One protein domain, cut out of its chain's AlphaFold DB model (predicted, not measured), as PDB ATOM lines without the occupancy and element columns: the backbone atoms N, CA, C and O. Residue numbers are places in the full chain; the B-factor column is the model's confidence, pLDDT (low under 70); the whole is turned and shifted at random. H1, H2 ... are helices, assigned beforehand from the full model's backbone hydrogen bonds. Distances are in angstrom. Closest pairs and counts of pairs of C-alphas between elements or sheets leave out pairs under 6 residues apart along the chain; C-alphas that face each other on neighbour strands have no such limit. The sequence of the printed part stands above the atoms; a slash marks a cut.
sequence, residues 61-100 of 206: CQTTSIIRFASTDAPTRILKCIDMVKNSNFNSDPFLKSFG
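Overview. This is residues 61 to 100 of the 206 residues of the protein "PAZ domain-containing protein" of Trichinella sp. T6 (UniProt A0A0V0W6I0). Three helices are strung out one after another in an open, extended chain with no packed core: H1 and the longer H2 make a wide corner at residues 71 to 73, and beyond residues 89 to 93 the short H3 sits at the far end. No helix touches another. The printed part has 40 residues with three named helices, in the order H1, H2, H3, and no named strand; the class is all helix, with 30 residues in the helices. The whole is extended, with a radius of gyration of the C-alphas of 15.6 A, and its C-alphas span 46 by 22 by 13 A, a rod in outline.

Along the chain. H1, residues 61 to 70, begins at C-alpha 61 at (24.781, 11.990, 45.799) and measures 14.3 A from first to last C-alpha. H2, residues 74 to 88, begins at C-alpha 74 at (42.558, 14.762, 28.760) and measures 21.2 A. H3, residues 94 to 98, measures 6.3 A and ends at C-alpha 98 at (49.283, -18.401, 20.405).

Arrangement. H1 has the N-to-C direction (0.84, 0.02, -0.55). A tight link of 3 residues joins it to H2, yet H1 and H2 are apart, with no C-alpha of the one within 8 A of the other. H2 has the direction (0.28, -0.95, 0.11). A tight link of 5 residues joins it to H3, and H2 and H3 are apart too. H3 has the direction (0.26, 0.03, -0.97), and H1 and H3 are apart. In H1, H2 and H3 every O i to N i+4 pair is within hydrogen-bond range.

Size, cuts and confidence. The two C-alphas farthest apart are those of Cys 61 and Ser 98, at 46.6 A. Residues 61 to 71, 73 to 79, 81 to 90 and 92 to 99 stand free. The printed part has no cut, and neither link is long. Its mean pLDDT is 94.7, and no printed residue is under 70.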
ATOM      1  N   CYS A  61      23.495  11.674  45.168       95.81
ATOM      2  CA  CYS A  61      24.781  11.990  45.799       95.81
ATOM      3  C   CYS A  61      25.906  11.035  45.362       95.81
ATOM      4  O   CYS A  61      27.018  11.481  45.097       95.81
ATOM      5  N   GLN A  62      25.617   9.734  45.244       96.50
ATOM      6  CA  GLN A  62      26.591   8.736  44.787       96.50
ATOM      7  C   GLN A  62      26.959   8.960  43.319       96.50
ATOM      8  O   GLN A  62      28.135   8.901  42.966       96.50
ATOM      9  N   THR A  63      25.970   9.271  42.477       96.38
ATOM     10  CA  THR A  63      26.179   9.611  41.066       96.38
ATOM     11  C   THR A  63      27.100  10.818  40.928       96.38
ATOM     12  O   THR A  63      28.065  10.752  40.172       96.38
ATOM     13  N   THR A  64      26.876  11.888  41.696       96.81
ATOM     14  CA  THR A  64      27.751  13.070  41.695       96.81
ATOM     15  C   THR A  64      29.187  12.719  42.081       96.81
ATOM     16  O   THR A  64      30.121  13.172  41.419       96.81
ATOM     17  N   SER A  65      29.386  11.889  43.108       96.81
ATOM     18  CA  SER A  65      30.725  11.442  43.512       96.81
ATOM     19  C   SER A  65      31.418  10.630  42.419       96.81
ATOM     20  O   SER A  65      32.588  10.872  42.130       96.81
ATOM     21  N   ILE A  66      30.695   9.717  41.763       96.25
ATOM     22  CA  ILE A  66      31.228   8.919  40.651       96.25
ATOM     23  C   ILE A  66      31.573   9.809  39.459       96.25
ATOM     24  O   ILE A  66      32.641   9.646  38.881       96.25
ATOM     25  N   ILE A  67      30.719  10.776  39.114       96.50
ATOM     26  CA  ILE A  67      30.997  11.734  38.036       96.50
ATOM     27  C   ILE A  67      32.266  12.520  38.351       96.50
ATOM     28  O   ILE A  67      33.137  12.610  37.493       96.50
ATOM     29  N   ARG A  68      32.402  13.058  39.568       95.44
ATOM     30  CA  ARG A  68      33.603  13.803  39.978       95.44
ATOM     31  C   ARG A  68      34.861  12.943  39.913       95.44
ATOM     32  O   ARG A  68      35.884  13.418  39.445       95.44
ATOM     33  N   PHE A  69      34.772  11.688  40.339       94.12
ATOM     34  CA  PHE A  69      35.891  10.751  40.289       94.12
ATOM     35  C   PHE A  69      36.273  10.354  38.853       94.12
ATOM     36  O   PHE A  69      37.454  10.266  38.523       94.12
ATOM     37  N   ALA A  70      35.282  10.114  37.992       93.69
ATOM     38  CA  ALA A  70      35.493   9.674  36.613       93.69
ATOM     39  C   ALA A  70      35.848  10.824  35.653       93.69
ATOM     40  O   ALA A  70      36.439  10.586  34.601       93.69
ATOM     41  N   SER A  71      35.482  12.062  35.995       94.56
ATOM     42  CA  SER A  71      35.791  13.252  35.201       94.56
ATOM     43  C   SER A  71      37.254  13.627  35.390       94.56
ATOM     44  O   SER A  71      37.623  14.276  36.362       94.56
ATOM     45  N   THR A  72      38.090  13.213  34.446       94.62
ATOM     46  CA  THR A  72      39.517  13.545  34.411       94.62
ATOM     47  C   THR A  72      39.829  14.379  33.179       94.62
ATOM     48  O   THR A  72      39.234  14.173  32.117       94.62
ATOM     49  N   ASP A  73      40.801  15.274  33.297       96.06
ATOM     50  CA  ASP A  73      41.363  16.009  32.170       96.06
ATOM     51  C   ASP A  73      41.985  15.062  31.126       96.06
ATOM     52  O   ASP A  73      42.344  13.913  31.406       96.06
ATOM     53  N   ALA A  74      42.067  15.546  29.885       95.19
ATOM     54  CA  ALA A  74      42.558  14.762  28.760       95.19
ATOM     55  C   ALA A  74      43.989  14.214  28.959       95.19
ATOM     56  O   ALA A  74      44.148  13.005  28.774       95.19
ATOM     57  N   PRO A  75      45.010  15.010  29.349       96.12
ATOM     58  CA  PRO A  75      46.366  14.483  29.500       96.12
ATOM     59  C   PRO A  75      46.462  13.444  30.624       96.12
ATOM     60  O   PRO A  75      47.029  12.373  30.409       96.12
ATOM     61  N   THR A  76      45.821  13.673  31.775       95.69
ATOM     62  CA  THR A  76      45.776  12.683  32.864       95.69
ATOM     63  C   THR A  76      45.099  11.388  32.428       95.69
ATOM     64  O   THR A  76      45.556  10.297  32.772       95.69
ATOM     65  N   ARG A  77      44.015  11.471  31.645       95.75
ATOM     66  CA  ARG A  77      43.341  10.280  31.116       95.75
ATOM     67  C   ARG A  77      44.253   9.469  30.195       95.75
ATOM     68  O   ARG A  77      44.251   8.248  30.295       95.75
ATOM     69  N   ILE A  78      45.031  10.130  29.336       95.69
ATOM     70  CA  ILE A  78      45.986   9.458  28.440       95.69
ATOM     71  C   ILE A  78      47.042   8.706  29.255       95.69
ATOM     72  O   ILE A  78      47.263   7.525  29.003       95.69
ATOM     73  N   LEU A  79      47.632   9.347  30.268       95.56
ATOM     74  CA  LEU A  79      48.617   8.704  31.146       95.56
ATOM     75  C   LEU A  79      48.033   7.471  31.848       95.56
ATOM     76  O   LEU A  79      48.619   6.394  31.782       95.56
ATOM     77  N   LYS A  80      46.818   7.583  32.405       95.12
ATOM     78  CA  LYS A  80      46.112   6.446  33.021       95.12
ATOM     79  C   LYS A  80      45.900   5.283  32.052       95.12
ATOM     80  O   LYS A  80      46.014   4.129  32.455       95.12
ATOM     81  N   CYS A  81      45.577   5.564  30.789       94.44
ATOM     82  CA  CYS A  81      45.435   4.527  29.767       94.44
ATOM     83  C   CYS A  81      46.771   3.829  29.475       94.44
ATOM     84  O   CYS A  81      46.803   2.602  29.421       94.44
ATOM     85  N   ILE A  82      47.863   4.585  29.332       94.75
ATOM     86  CA  ILE A  82      49.207   4.028  29.107       94.75
ATOM     87  C   ILE A  82      49.605   3.135  30.289       94.75
ATOM     88  O   ILE A  82      50.021   1.995  30.083       94.75
ATOM     89  N   ASP A  83      49.432   3.615  31.520       95.50
ATOM     90  CA  ASP A  83      49.769   2.854  32.726       95.50
ATOM     91  C   ASP A  83      48.936   1.573  32.840       95.50
ATOM     92  O   ASP A  83      49.466   0.510  33.157       95.50
ATOM     93  N   MET A  84      47.642   1.635  32.513       95.31
ATOM     94  CA  MET A  84      46.770   0.459  32.497       95.31
ATOM     95  C   MET A  84      47.259  -0.599  31.503       95.31
ATOM     96  O   MET A  84      47.318  -1.778  31.850       95.31
ATOM     97  N   VAL A  85      47.640  -0.199  30.285       94.12
ATOM     98  CA  VAL A  85      48.145  -1.129  29.263       94.12
ATOM     99  C   VAL A  85      49.482  -1.740  29.688       94.12
ATOM    100  O   VAL A  85      49.659  -2.952  29.565       94.12
ATOM    101  N   LYS A  86      50.392  -0.935  30.253       92.38
ATOM    102  CA  LYS A  86      51.677  -1.415  30.787       92.38
ATOM    103  C   LYS A  86      51.481  -2.431  31.916       92.38
ATOM    104  O   LYS A  86      52.073  -3.505  31.875       92.38
ATOM    105  N   ASN A  87      50.600  -2.131  32.869       94.88
ATOM    106  CA  ASN A  87      50.337  -2.991  34.027       94.88
ATOM    107  C   ASN A  87      49.564  -4.270  33.671       94.88
ATOM    108  O   ASN A  87      49.643  -5.252  34.403       94.88
ATOM    109  N   SER A  88      48.829  -4.276  32.556       92.44
ATOM    110  CA  SER A  88      48.078  -5.455  32.098       92.44
ATOM    111  C   SER A  88      48.971  -6.532  31.473       92.44
ATOM    112  O   SER A  88      48.545  -7.676  31.356       92.44
ATOM    113  N   ASN A  89      50.197  -6.179  31.062       89.56
ATOM    114  CA  ASN A  89      51.200  -7.090  30.505       89.56
ATOM    115  C   ASN A  89      50.662  -8.054  29.421       89.56
ATOM    116  O   ASN A  89      50.986  -9.242  29.410       89.56
ATOM    117  N   PHE A  90      49.840  -7.547  28.495       92.00
ATOM    118  CA  PHE A  90      49.155  -8.366  27.485       92.00
ATOM    119  C   PHE A  90      50.098  -9.240  26.648       92.00
ATOM    120  O   PHE A  90      49.775 -10.382  26.344       92.00
ATOM    121  N   ASN A  91      51.300  -8.752  26.331       91.00
ATOM    122  CA  ASN A  91      52.275  -9.511  25.542       91.00
ATOM    123  C   ASN A  91      52.836 -10.732  26.283       91.00
ATOM    124  O   ASN A  91      53.522 -11.542  25.667       91.00
ATOM    125  N   SER A  92      52.589 -10.869  27.589       91.88
ATOM    126  CA  SER A  92      52.950 -12.061  28.358       91.88
ATOM    127  C   SER A  92      51.877 -13.152  28.332       91.88
ATOM    128  O   SER A  92      52.211 -14.300  28.621       91.88
ATOM    129  N   ASP A  93      50.641 -12.822  27.937       94.50
ATOM    130  CA  ASP A  93      49.504 -13.742  27.924       94.50
ATOM    131  C   ASP A  93      49.743 -14.901  26.929       94.50
ATOM    132  O   ASP A  93      49.892 -14.657  25.724       94.50
ATOM    133  N   PRO A  94      49.778 -16.166  27.400       94.50
ATOM    134  CA  PRO A  94      49.940 -17.334  26.539       94.50
ATOM    135  C   PRO A  94      48.888 -17.432  25.432       94.50
ATOM    136  O   PRO A  94      49.198 -17.916  24.343       94.50
ATOM    137  N   PHE A  95      47.664 -16.960  25.687       95.06
ATOM    138  CA  PHE A  95      46.589 -16.977  24.703       95.06
ATOM    139  C   PHE A  95      46.881 -15.990  23.572       95.06
ATOM    140  O   PHE A  95      46.903 -16.378  22.413       95.06
ATOM    141  N   LEU A  96      47.205 -14.731  23.871       94.12
ATOM    142  CA  LEU A  96      47.520 -13.747  22.825       94.12
ATOM    143  C   LEU A  96      48.755 -14.139  22.002       94.12
ATOM    144  O   LEU A  96      48.769 -13.959  20.782       94.12
ATOM    145  N   LYS A  97      49.752 -14.751  22.650       94.31
ATOM    146  CA  LYS A  97      50.932 -15.294  21.968       94.31
ATOM    147  C   LYS A  97      50.589 -16.407  20.982       94.31
ATOM    148  O   LYS A  97      51.187 -16.437  19.910       94.31
ATOM    149  N   SER A  98      49.648 -17.298  21.306       95.00
ATOM    150  CA  SER A  98      49.283 -18.401  20.405       95.00
ATOM    151  C   SER A  98      48.610 -17.908  19.120       95.00
ATOM    152  O   SER A  98      48.811 -18.503  18.065       95.00
ATOM    153  N   PHE A  99      47.901 -16.777  19.180       95.50
ATOM    154  CA  PHE A  99      47.353 -16.089  18.004       95.50
ATOM    155  C   PHE A  99      48.358 -15.159  17.305       95.50
ATOM    156  O   PHE A  99      48.006 -14.522  16.314       95.50
ATOM    157  N   GLY A 100      49.594 -15.046  17.806       94.50
ATOM    158  CA  GLY A 100      50.612 -14.148  17.251       94.50
ATOM    159  C   GLY A 100      50.290 -12.658  17.415       94.50
ATOM    160  O   GLY A 100      50.836 -11.830  16.686       94.50
TER     161      GLY A 100